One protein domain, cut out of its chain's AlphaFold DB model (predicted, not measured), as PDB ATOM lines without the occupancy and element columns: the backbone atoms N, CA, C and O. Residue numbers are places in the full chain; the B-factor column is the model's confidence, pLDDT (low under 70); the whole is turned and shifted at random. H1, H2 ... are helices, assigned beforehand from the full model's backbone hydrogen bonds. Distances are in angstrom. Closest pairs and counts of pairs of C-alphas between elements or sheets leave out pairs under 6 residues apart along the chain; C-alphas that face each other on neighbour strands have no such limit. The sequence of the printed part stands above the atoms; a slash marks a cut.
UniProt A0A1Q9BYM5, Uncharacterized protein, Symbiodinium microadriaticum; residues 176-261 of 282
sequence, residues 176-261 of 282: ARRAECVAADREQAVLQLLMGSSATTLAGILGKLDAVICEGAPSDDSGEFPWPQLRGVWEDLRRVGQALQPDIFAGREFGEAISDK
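This is residues 176 to 261 of the 282 residues of an uncharacterized protein of Symbiodinium microadriaticum (UniProt A0A1Q9BYM5). Look for a loose zigzag of three helices: the longest, H1, reaches the side of H2 with its last part, and H2 and H3 fold back on each other side by side as a helical hairpin. The first part of H1, residues 176 to 186, sticks out at one end, and after H3 the chain turns a corner at short H4 and leaves in a tail, of which residues 252 to 261, with H5, stand free. The printed part has 86 residues with five named helices, H1 to H5 in order along the chain, and no named strand; its class is all helix. It is loose, with a radius of gyration of the C-alphas of 14.9 A, and elongated, spanning 45 by 29 by 27 A.

Find C-alpha 176 at (47.195, -50.513, 194.473); from there H1, residues 176 to 196, runs 30.1 A to C-alpha 196 at (57.413, -32.142, 172.945). Next comes H2, residues 202 to 216, 20.7 A long. H3, residues 227 to 244, is 25.6 A long and ends at C-alpha 244 at (37.848, -21.184, 160.558). H4 is residues 246 to 249, and H5, residues 256 to 261, ends at C-alpha 261 at (31.182, -40.183, 179.916).

Start at residues 191 to 195, with which alone H1 only just touches H2, at 3 pairs of C-alphas within 8 A; the closest C-alphas are those of Met 195 and Lys 208, 6.4 A apart. The two form a helical hairpin, opposite ways at a tilt of 36 degrees, only just steep. Move on to H2 and H3, which touch in a second helical hairpin, opposite ways at a shallow tilt of 18 degrees; their closest C-alphas, of Leu 206 and Trp 234, are 6.4 A apart. H3 and H4 touch only at the corner, and only just, with 3 pairs within 8 A; the closest C-alphas are those of Gln 242 and Phe 249, 5.2 A apart. H1 and H3 are apart, and H5 touches no helix. In H1, H2 and H3 you will find every O i to N i+4 pair within hydrogen-bond range; in H5 it is 1 of 2, and H4 is too short for such a pair.

The two C-alphas farthest apart are those of Ala 176 and Leu 244, at 45.8 A. The printed part has no cut and no long link; the links H1 to H2 and H3 to H4 are tight. In the B-factor column, residue 246 and residues 248 to 261 are under 70, while the mean pLDDT of the printed part is 81.1.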
ATOM      1  N   ALA A 176      47.978 -51.560 195.122       83.88
ATOM      2  CA  ALA A 176      47.195 -50.513 194.473       83.88
ATOM      3  C   ALA A 176      48.013 -49.226 194.285       83.88
ATOM      4  O   ALA A 176      48.024 -48.648 193.201       83.88
ATOM      5  N   ARG A 177      48.785 -48.827 195.301       82.25
ATOM      6  CA  ARG A 177      49.675 -47.663 195.236       82.25
ATOM      7  C   ARG A 177      50.785 -47.829 194.198       82.25
ATOM      8  O   ARG A 177      51.124 -46.869 193.516       82.25
ATOM      9  N   ARG A 178      51.368 -49.027 194.058       82.00
ATOM     10  CA  ARG A 178      52.365 -49.288 193.002       82.00
ATOM     11  C   ARG A 178      51.730 -49.213 191.616       82.00
ATOM     12  O   ARG A 178      52.327 -48.609 190.730       82.00
ATOM     13  N   ALA A 179      50.542 -49.786 191.438       83.12
ATOM     14  CA  ALA A 179      49.808 -49.706 190.178       83.12
ATOM     15  C   ALA A 179      49.465 -48.250 189.814       83.12
ATOM     16  O   ALA A 179      49.677 -47.841 188.676       83.12
ATOM     17  N   GLU A 180      49.028 -47.451 190.792       82.88
ATOM     18  CA  GLU A 180      48.797 -46.010 190.641       82.88
ATOM     19  C   GLU A 180      50.075 -45.274 190.218       82.88
ATOM     20  O   GLU A 180      50.041 -44.515 189.254       82.88
ATOM     21  N   CYS A 181      51.217 -45.537 190.867       79.25
ATOM     22  CA  CYS A 181      52.492 -44.932 190.473       79.25
ATOM     23  C   CYS A 181      52.881 -45.284 189.032       79.25
ATOM     24  O   CYS A 181      53.259 -44.399 188.273       79.25
ATOM     25  N   VAL A 182      52.743 -46.551 188.625       81.56
ATOM     26  CA  VAL A 182      53.040 -46.972 187.246       81.56
ATOM     27  C   VAL A 182      52.103 -46.295 186.241       81.56
ATOM     28  O   VAL A 182      52.545 -45.909 185.160       81.56
ATOM     29  N   ALA A 183      50.820 -46.139 186.576       81.00
ATOM     30  CA  ALA A 183      49.870 -45.422 185.732       81.00
ATOM     31  C   ALA A 183      50.229 -43.930 185.614       81.00
ATOM     32  O   ALA A 183      50.269 -43.408 184.502       81.00
ATOM     33  N   ALA A 184      50.571 -43.281 186.730       79.38
ATOM     34  CA  ALA A 184      50.991 -41.882 186.758       79.38
ATOM     35  C   ALA A 184      52.284 -41.650 185.955       79.38
ATOM     36  O   ALA A 184      52.375 -40.687 185.195       79.38
ATOM     37  N   ASP A 185      53.261 -42.557 186.049       83.12
ATOM     38  CA  ASP A 185      54.497 -42.487 185.259       83.12
ATOM     39  C   ASP A 185      54.210 -42.590 183.751       83.12
ATOM     40  O   ASP A 185      54.811 -41.876 182.943       83.12
ATOM     41  N   ARG A 186      53.263 -43.453 183.357       79.75
ATOM     42  CA  ARG A 186      52.830 -43.595 181.957       79.75
ATOM     43  C   ARG A 186      52.097 -42.350 181.458       79.75
ATOM     44  O   ARG A 186      52.410 -41.877 180.368       79.75
ATOM     45  N   GLU A 187      51.170 -41.800 182.240       83.62
ATOM     46  CA  GLU A 187      50.450 -40.562 181.910       83.62
ATOM     47  C   GLU A 187      51.425 -39.390 181.744       83.62
ATOM     48  O   GLU A 187      51.392 -38.679 180.737       83.62
ATOM     49  N   GLN A 188      52.386 -39.262 182.660       84.94
ATOM     50  CA  GLN A 188      53.429 -38.244 182.585       84.94
ATOM     51  C   GLN A 188      54.327 -38.414 181.349       84.94
ATOM     52  O   GLN A 188      54.724 -37.418 180.739       84.94
ATOM     53  N   ALA A 189      54.648 -39.649 180.951       85.50
ATOM     54  CA  ALA A 189      55.409 -39.913 179.730       85.50
ATOM     55  C   ALA A 189      54.632 -39.494 178.470       85.50
ATOM     56  O   ALA A 189      55.195 -38.843 177.587       85.50
ATOM     57  N   VAL A 190      53.331 -39.800 178.403       85.12
ATOM     58  CA  VAL A 190      52.456 -39.373 177.299       85.12
ATOM     59  C   VAL A 190      52.341 -37.852 177.251       85.12
ATOM     60  O   VAL A 190      52.507 -37.269 176.178       85.12
ATOM     61  N   LEU A 191      52.141 -37.191 178.395       86.44
ATOM     62  CA  LEU A 191      52.101 -35.732 178.467       86.44
ATOM     63  C   LEU A 191      53.405 -35.116 177.945       86.44
ATOM     64  O   LEU A 191      53.367 -34.164 177.168       86.44
ATOM     65  N   GLN A 192      54.564 -35.658 178.322       89.56
ATOM     66  CA  GLN A 192      55.854 -35.163 177.831       89.56
ATOM     67  C   GLN A 192      55.997 -35.311 176.314       89.56
ATOM     68  O   GLN A 192      56.444 -34.373 175.651       89.56
ATOM     69  N   LEU A 193      55.587 -36.451 175.751       90.56
ATOM     70  CA  LEU A 193      55.593 -36.671 174.303       90.56
ATOM     71  C   LEU A 193      54.648 -35.700 173.586       90.56
ATOM     72  O   LEU A 193      55.043 -35.056 172.608       90.56
ATOM     73  N   LEU A 194      53.428 -35.536 174.105       89.75
ATOM     74  CA  LEU A 194      52.448 -34.589 173.584       89.75
ATOM     75  C   LEU A 194      53.016 -33.168 173.606       89.75
ATOM     76  O   LEU A 194      53.002 -32.481 172.583       89.75
ATOM     77  N   MET A 195      53.583 -32.734 174.731       92.12
ATOM     78  CA  MET A 195      54.147 -31.394 174.874       92.12
ATOM     79  C   MET A 195      55.383 -31.176 173.996       92.12
ATOM     80  O   MET A 195      55.514 -30.089 173.435       92.12
ATOM     81  N   GLY A 196      56.219 -32.199 173.797       92.94
ATOM     82  CA  GLY A 196      57.413 -32.142 172.945       92.94
ATOM     83  C   GLY A 196      57.141 -32.165 171.436       92.94
ATOM     84  O   GLY A 196      57.968 -31.688 170.662       92.94
ATOM     85  N   SER A 197      55.989 -32.682 170.998       92.94
ATOM     86  CA  SER A 197      55.597 -32.655 169.580       92.94
ATOM     87  C   SER A 197      55.377 -31.217 169.075       92.94
ATOM     88  O   SER A 197      55.049 -30.331 169.856       92.94
ATOM     89  N   SER A 198      55.521 -30.924 167.782       93.62
ATOM     90  CA  SER A 198      55.088 -29.617 167.253       93.62
ATOM     91  C   SER A 198      53.609 -29.685 166.881       93.62
ATOM     92  O   SER A 198      53.213 -30.567 166.121       93.62
ATOM     93  N   ALA A 199      52.784 -28.770 167.396       92.69
ATOM     94  CA  ALA A 199      51.397 -28.658 166.958       92.69
ATOM     95  C   ALA A 199      51.330 -27.806 165.684       92.69
ATOM     96  O   ALA A 199      51.596 -26.608 165.719       92.69
ATOM     97  N   THR A 200      50.962 -28.424 164.563       91.56
ATOM     98  CA  THR A 200      50.780 -27.741 163.268       91.56
ATOM     99  C   THR A 200      49.318 -27.418 162.969       91.56
ATOM    100  O   THR A 200      49.016 -26.823 161.938       91.56
ATOM    101  N   THR A 201      48.404 -27.825 163.849       87.88
ATOM    102  CA  THR A 201      46.957 -27.646 163.707       87.88
ATOM    103  C   THR A 201      46.382 -27.003 164.963       87.88
ATOM    104  O   THR A 201      46.913 -27.169 166.064       87.88
ATOM    105  N   LEU A 202      45.266 -26.286 164.815       90.00
ATOM    106  CA  LEU A 202      44.586 -25.653 165.945       90.00
ATOM    107  C   LEU A 202      44.037 -26.685 166.940       90.00
ATOM    108  O   LEU A 202      44.131 -26.473 168.145       90.00
ATOM    109  N   ALA A 203      43.556 -27.832 166.450       87.94
ATOM    110  CA  ALA A 203      43.167 -28.962 167.291       87.94
ATOM    111  C   ALA A 203      44.345 -29.481 168.135       87.94
ATOM    112  O   ALA A 203      44.189 -29.722 169.327       87.94
ATOM    113  N   GLY A 204      45.549 -29.571 167.555       90.56
ATOM    114  CA  GLY A 204      46.752 -29.957 168.296       90.56
ATOM    115  C   GLY A 204      47.156 -28.939 169.368       90.56
ATOM    116  O   GLY A 204      47.601 -29.324 170.448       90.56
ATOM    117  N   ILE A 205      46.974 -27.640 169.106       93.31
ATOM    118  CA  ILE A 205      47.209 -26.580 170.103       93.31
ATOM    119  C   ILE A 205      46.188 -26.685 171.242       93.31
ATOM    120  O   ILE A 205      46.577 -26.649 172.409       93.31
ATOM    121  N   LEU A 206      44.904 -26.848 170.911       93.69
ATOM    122  CA  LEU A 206      43.828 -27.017 171.888       93.69
ATOM    123  C   LEU A 206      44.039 -28.255 172.755       93.69
ATOM    124  O   LEU A 206      43.945 -28.142 173.969       93.69
ATOM    125  N   GLY A 207      44.399 -29.397 172.162       89.50
ATOM    126  CA  GLY A 207      44.673 -30.627 172.908       89.50
ATOM    127  C   GLY A 207      45.858 -30.493 173.868       89.50
ATOM    128  O   GLY A 207      45.803 -30.970 174.996       89.50
ATOM    129  N   LYS A 208      46.918 -29.777 173.475       94.81
ATOM    130  CA  LYS A 208      48.037 -29.476 174.382       94.81
ATOM    131  C   LYS A 208      47.627 -28.563 175.530       94.81
ATOM    132  O   LYS A 208      48.032 -28.789 176.667       94.81
ATOM    133  N   LEU A 209      46.864 -27.512 175.233       94.81
ATOM    134  CA  LEU A 209      46.392 -26.580 176.253       94.81
ATOM    135  C   LEU A 209      45.423 -27.268 177.225       94.81
ATOM    136  O   LEU A 209      45.534 -27.056 178.428       94.81
ATOM    137  N   ASP A 210      44.538 -28.119 176.711       91.62
ATOM    138  CA  ASP A 210      43.631 -28.956 177.496       91.62
ATOM    139  C   ASP A 210      44.408 -29.859 178.459       91.62
ATOM    140  O   ASP A 210      44.205 -29.790 179.668       91.62
ATOM    141  N   ALA A 211      45.412 -30.585 177.954       89.75
ATOM    142  CA  ALA A 211      46.272 -31.431 178.777       89.75
ATOM    143  C   ALA A 211      46.983 -30.646 179.899       89.75
ATOM    144  O   ALA A 211      47.069 -31.121 181.029       89.75
ATOM    145  N   VAL A 212      47.451 -29.422 179.625       90.81
ATOM    146  CA  VAL A 212      48.060 -28.546 180.645       90.81
ATOM    147  C   VAL A 212      47.046 -28.106 181.702       90.81
ATOM    148  O   VAL A 212      47.395 -28.039 182.880       90.81
ATOM    149  N   ILE A 213      45.811 -27.793 181.308       89.88
ATOM    150  CA  ILE A 213      44.756 -27.400 182.249       89.88
ATOM    151  C   ILE A 213      44.359 -28.603 183.109       89.88
ATOM    152  O   ILE A 213      44.339 -28.476 184.331       89.88
ATOM    153  N   CYS A 214      44.113 -29.762 182.500       85.62
ATOM    154  CA  CYS A 214      43.708 -30.978 183.200       85.62
ATOM    155  C   CYS A 214      44.772 -31.494 184.177       85.62
ATOM    156  O   CYS A 214      44.416 -31.946 185.262       85.62
ATOM    157  N   GLU A 215      46.057 -31.417 183.821       85.25
ATOM    158  CA  GLU A 215      47.144 -31.900 184.686       85.25
ATOM    159  C   GLU A 215      47.689 -30.852 185.655       85.25
ATOM    160  O   GLU A 215      48.290 -31.188 186.680       85.25
ATOM    161  N   GLY A 216      47.534 -29.573 185.324       86.00
ATOM    162  CA  GLY A 216      48.070 -28.472 186.112       86.00
ATOM    163  C   GLY A 216      47.095 -27.931 187.151       86.00
ATOM    164  O   GLY A 216      47.529 -27.529 188.235       86.00
ATOM    165  N   ALA A 217      45.797 -27.893 186.839       86.19
ATOM    166  CA  ALA A 217      44.823 -27.243 187.698       86.19
ATOM    167  C   ALA A 217      44.590 -28.050 188.991       86.19
ATOM    168  O   ALA A 217      44.320 -29.248 188.933       86.19
ATOM    169  N   PRO A 218      44.618 -27.408 190.177       81.50
ATOM    170  CA  PRO A 218      44.266 -28.064 191.440       81.50
ATOM    171  C   PRO A 218      42.833 -28.609 191.458       81.50
ATOM    172  O   PRO A 218      42.524 -29.528 192.216       81.50
ATOM    173  N   SER A 219      41.954 -27.992 190.667       84.38
ATOM    174  CA  SER A 219      40.564 -28.382 190.460       84.38
ATOM    175  C   SER A 219      40.018 -27.764 189.169       84.38
ATOM    176  O   SER A 219      40.507 -26.726 188.704       84.38
ATOM    177  N   ASP A 220      38.952 -28.363 188.640       77.69
ATOM    178  CA  ASP A 220      38.272 -27.909 187.418       77.69
ATOM    179  C   ASP A 220      37.789 -26.455 187.522       77.69
ATOM    180  O   ASP A 220      37.913 -25.682 186.575       77.69
ATOM    181  N   ASP A 221      37.355 -26.042 188.714       83.81
ATOM    182  CA  ASP A 221      36.852 -24.694 188.990       83.81
ATOM    183  C   ASP A 221      37.888 -23.790 189.671       83.81
ATOM    184  O   ASP A 221      37.536 -22.777 190.279       83.81
ATOM    185  N   SER A 222      39.179 -24.142 189.613       86.81
ATOM    186  CA  SER A 222      40.211 -23.362 190.299       86.81
ATOM    187  C   SER A 222      40.210 -21.909 189.818       86.81
ATOM    188  O   SER A 222      40.547 -21.621 188.671       86.81
ATOM    189  N   GLY A 223      39.827 -20.982 190.697       91.00
ATOM    190  CA  GLY A 223      39.845 -19.542 190.429       91.00
ATOM    191  C   GLY A 223      41.237 -18.915 190.542       91.00
ATOM    192  O   GLY A 223      41.387 -17.714 190.331       91.00
ATOM    193  N   GLU A 224      42.249 -19.704 190.912       91.50
ATOM    194  CA  GLU A 224      43.614 -19.227 191.103       91.50
ATOM    195  C   GLU A 224      44.298 -18.964 189.759       91.50
ATOM    196  O   GLU A 224      44.141 -19.712 188.796       91.50
ATOM    197  N   PHE A 225      45.095 -17.901 189.695       90.56
ATOM    198  CA  PHE A 225      45.958 -17.658 188.546       90.56
ATOM    199  C   PHE A 225      46.911 -18.855 188.321       90.56
ATOM    200  O   PHE A 225      47.525 -19.306 189.288       90.56
ATOM    201  N   PRO A 226      47.109 -19.347 187.078       94.31
ATOM    202  CA  PRO A 226      46.624 -18.819 185.795       94.31
ATOM    203  C   PRO A 226      45.387 -19.544 185.218       94.31
ATOM    204  O   PRO A 226      45.079 -19.389 184.034       94.31
ATOM    205  N   TRP A 227      44.696 -20.380 185.996       94.75
ATOM    206  CA  TRP A 227      43.719 -21.338 185.458       94.75
ATOM    207  C   TRP A 227      42.513 -20.689 184.767       94.75
ATOM    208  O   TRP A 227      42.175 -21.127 183.663       94.75
ATOM    209  N   PRO A 228      41.898 -19.616 185.308       95.06
ATOM    210  CA  PRO A 228      40.840 -18.904 184.597       95.06
ATOM    211  C   PRO A 228      41.301 -18.329 183.253       95.06
ATOM    212  O   PRO A 228      40.552 -18.370 182.280       95.06
ATOM    213  N   GLN A 229      42.534 -17.819 183.174       96.19
ATOM    214  CA  GLN A 229      43.087 -17.238 181.949       96.19
ATOM    215  C   GLN A 229      43.338 -18.315 180.892       96.19
ATOM    216  O   GLN A 229      42.984 -18.120 179.732       96.19
ATOM    217  N   LEU A 230      43.901 -19.459 181.288       95.44
ATOM    218  CA  LEU A 230      44.143 -20.576 180.374       95.44
ATOM    219  C   LEU A 230      42.832 -21.148 179.819       95.44
ATOM    220  O   LEU A 230      42.740 -21.366 178.613       95.44
ATOM    221  N   ARG A 231      41.796 -21.304 180.656       94.38
ATOM    222  CA  ARG A 231      40.458 -21.716 180.194       94.38
ATOM    223  C   ARG A 231      39.809 -20.681 179.273       94.38
ATOM    224  O   ARG A 231      39.192 -21.056 178.281       94.38
ATOM    225  N   GLY A 232      39.994 -19.388 179.547       95.81
ATOM    226  CA  GLY A 232      39.547 -18.317 178.651       95.81
ATOM    227  C   GLY A 232      40.190 -18.409 177.264       95.81
ATOM    228  O   GLY A 232      39.481 -18.426 176.260       95.81
ATOM    229  N   VAL A 233      41.519 -18.561 177.213       96.81
ATOM    230  CA  VAL A 233      42.263 -18.752 175.955       96.81
ATOM    231  C   VAL A 233      41.811 -20.021 175.233       96.81
ATOM    232  O   VAL A 233      41.659 -20.007 174.014       96.81
ATOM    233  N   TRP A 234      41.566 -21.110 175.964       95.50
ATOM    234  CA  TRP A 234      41.068 -22.358 175.389       95.50
ATOM    235  C   TRP A 234      39.704 -22.170 174.708       95.50
ATOM    236  O   TRP A 234      39.542 -22.542 173.546       95.50
ATOM    237  N   GLU A 235      38.753 -21.508 175.372       95.19
ATOM    238  CA  GLU A 235      37.441 -21.201 174.791       95.19
ATOM    239  C   GLU A 235      37.530 -20.272 173.575       95.19
ATOM    240  O   GLU A 235      36.828 -20.477 172.582       95.19
ATOM    241  N   ASP A 236      38.404 -19.263 173.618       95.81
ATOM    242  CA  ASP A 236      38.647 -18.373 172.480       95.81
ATOM    243  C   ASP A 236      39.193 -19.139 171.272       95.81
ATOM    244  O   ASP A 236      38.663 -19.013 170.165       95.81
ATOM    245  N   LEU A 237      40.208 -19.980 171.479       94.00
ATOM    246  CA  LEU A 237      40.793 -20.810 170.426       94.00
ATOM    247  C   LEU A 237      39.776 -21.800 169.856       94.00
ATOM    248  O   LEU A 237      39.723 -21.984 168.640       94.00
ATOM    249  N   ARG A 238      38.927 -22.392 170.703       92.31
ATOM    250  CA  ARG A 238      37.846 -23.284 170.271       92.31
ATOM    251  C   ARG A 238      36.837 -22.547 169.391       92.31
ATOM    252  O   ARG A 238      36.477 -23.051 168.328       92.31
ATOM    253  N   ARG A 239      36.411 -21.341 169.786       92.19
ATOM    254  CA  ARG A 239      35.509 -20.500 168.977       92.19
ATOM    255  C   ARG A 239      36.129 -20.114 167.637       92.19
ATOM    256  O   ARG A 239      35.461 -20.204 166.609       92.19
ATOM    257  N   VAL A 240      37.398 -19.710 167.636       91.25
ATOM    258  CA  VAL A 240      38.130 -19.383 166.403       91.25
ATOM    259  C   VAL A 240      38.253 -20.613 165.504       91.25
ATOM    260  O   VAL A 240      38.025 -20.510 164.302       91.25
ATOM    261  N   GLY A 241      38.537 -21.787 166.070       88.88
ATOM    262  CA  GLY A 241      38.617 -23.035 165.314       88.88
ATOM    263  C   GLY A 241      37.302 -23.430 164.674       88.88
ATOM    264  O   GLY A 241      37.276 -23.747 163.490       88.88
ATOM    265  N   GLN A 242      36.197 -23.288 165.403       86.38
ATOM    266  CA  GLN A 242      34.856 -23.491 164.856       86.38
ATOM    267  C   GLN A 242      34.527 -22.537 163.705       86.38
ATOM    268  O   GLN A 242      33.870 -22.941 162.750       86.38
ATOM    269  N   ALA A 243      34.989 -21.287 163.771       87.19
ATOM    270  CA  ALA A 243      34.760 -20.312 162.711       87.19
ATOM    271  C   ALA A 243      35.633 -20.558 161.466       87.19
ATOM    272  O   ALA A 243      35.176 -20.329 160.348       87.19
ATOM    273  N   LEU A 244      36.884 -20.996 161.649       84.62
ATOM    274  CA  LEU A 244      37.848 -21.184 160.558       84.62
ATOM    275  C   LEU A 244      37.776 -22.569 159.905       84.62
ATOM    276  O   LEU A 244      38.083 -22.697 158.722       84.62
ATOM    277  N   GLN A 245      37.416 -23.596 160.671       77.19
ATOM    278  CA  GLN A 245      37.391 -25.001 160.255       77.19
ATOM    279  C   GLN A 245      36.098 -25.667 160.753       77.19
ATOM    280  O   GLN A 245      36.129 -26.556 161.611       77.19
ATOM    281  N   PRO A 246      34.930 -25.205 160.272       69.44
ATOM    282  CA  PRO A 246      33.644 -25.683 160.758       69.44
ATOM    283  C   PRO A 246      33.441 -27.174 160.483       69.44
ATOM    284  O   PRO A 246      32.758 -27.830 161.240       69.44
ATOM    285  N   ASP A 247      34.046 -27.748 159.453       71.38
ATOM    286  CA  ASP A 247      34.011 -29.184 159.162       71.38
ATOM    287  C   ASP A 247      34.767 -30.028 160.204       71.38
ATOM    288  O   ASP A 247      34.245 -31.037 160.673       71.38
ATOM    289  N   ILE A 248      35.950 -29.577 160.629       66.19
ATOM    290  CA  ILE A 248      36.775 -30.265 161.638       66.19
ATOM    291  C   ILE A 248      36.166 -30.124 163.042       66.19
ATOM    292  O   ILE A 248      36.207 -31.059 163.837       66.19
ATOM    293  N   PHE A 249      35.571 -28.967 163.350       60.31
ATOM    294  CA  PHE A 249      35.057 -28.657 164.690       60.31
ATOM    295  C   PHE A 249      33.526 -28.741 164.844       60.31
ATOM    296  O   PHE A 249      33.039 -28.653 165.973       60.31
ATOM    297  N   ALA A 250      32.754 -28.898 163.762       56.06
ATOM    298  CA  ALA A 250      31.325 -29.252 163.803       56.06
ATOM    299  C   ALA A 250      31.082 -30.756 163.600       56.06
ATOM    300  O   ALA A 250      29.939 -31.205 163.706       56.06
ATOM    301  N   GLY A 251      32.146 -31.535 163.359       45.59
ATOM    302  CA  GLY A 251      32.155 -32.979 163.554       45.59
ATOM    303  C   GLY A 251      31.698 -33.299 164.977       45.59
ATOM    304  O   GLY A 251      32.382 -33.012 165.959       45.59
ATOM    305  N   ARG A 252      30.476 -33.815 165.059       42.16
ATOM    306  CA  ARG A 252      29.725 -34.179 166.256       42.16
ATOM    307  C   ARG A 252      30.474 -35.267 167.033       42.16
ATOM    308  O   ARG A 252      30.140 -36.420 166.861       42.16
ATOM    309  N   GLU A 253      31.494 -34.910 167.817       46.56
ATOM    310  CA  GLU A 253      32.126 -35.822 168.792       46.56
ATOM    311  C   GLU A 253      33.085 -35.136 169.785       46.56
ATOM    312  O   GLU A 253      33.216 -35.602 170.910       46.56
ATOM    313  N   PHE A 254      33.671 -33.974 169.465       46.03
ATOM    314  CA  PHE A 254      34.629 -33.322 170.381       46.03
ATOM    315  C   PHE A 254      34.019 -32.804 171.697       46.03
ATOM    316  O   PHE A 254      34.707 -32.755 172.711       46.03
ATOM    317  N   GLY A 255      32.747 -32.391 171.694       38.81
ATOM    318  CA  GLY A 255      32.070 -31.857 172.886       38.81
ATOM    319  C   GLY A 255      31.141 -32.850 173.588       38.81
ATOM    320  O   GLY A 255      30.937 -32.757 174.797       38.81
ATOM    321  N   GLU A 256      30.586 -33.810 172.845       37.78
ATOM    322  CA  GLU A 256      29.568 -34.740 173.350       37.78
ATOM    323  C   GLU A 256      30.212 -35.994 173.957       37.78
ATOM    324  O   GLU A 256      29.823 -36.384 175.052       37.78
ATOM    325  N   ALA A 257      31.318 -36.506 173.396       38.50
ATOM    326  CA  ALA A 257      32.081 -37.615 173.991       38.50
ATOM    327  C   ALA A 257      32.737 -37.260 175.346       38.50
ATOM    328  O   ALA A 257      33.114 -38.145 176.116       38.50
ATOM    329  N   ILE A 258      32.862 -35.966 175.664       41.97
ATOM    330  CA  ILE A 258      33.359 -35.487 176.964       41.97
ATOM    331  C   ILE A 258      32.211 -35.377 177.990       41.97
ATOM    332  O   ILE A 258      32.428 -35.649 179.170       41.97
ATOM    333  N   SER A 259      30.981 -35.055 177.560       36.12
ATOM    334  CA  SER A 259      29.800 -35.005 178.447       36.12
ATOM    335  C   SER A 259      29.152 -36.373 178.689       36.12
ATOM    336  O   SER A 259      28.713 -36.640 179.808       36.12
ATOM    337  N   ASP A 260      29.136 -37.257 177.689       30.95
ATOM    338  CA  ASP A 260      28.425 -38.549 177.734       30.95
ATOM    339  C   ASP A 260      29.157 -39.620 178.578       30.95
ATOM    340  O   ASP A 260      28.600 -40.640 178.987       30.95
ATOM    341  N   LYS A 261      30.406 -39.345 178.979       39.56
ATOM    342  CA  LYS A 261      31.182 -40.183 179.916       39.56
ATOM    343  C   LYS A 261      30.648 -40.181 181.355       39.56
ATOM    344  O   LYS A 261      31.147 -40.946 182.181       39.56
TER     345      LYS A 261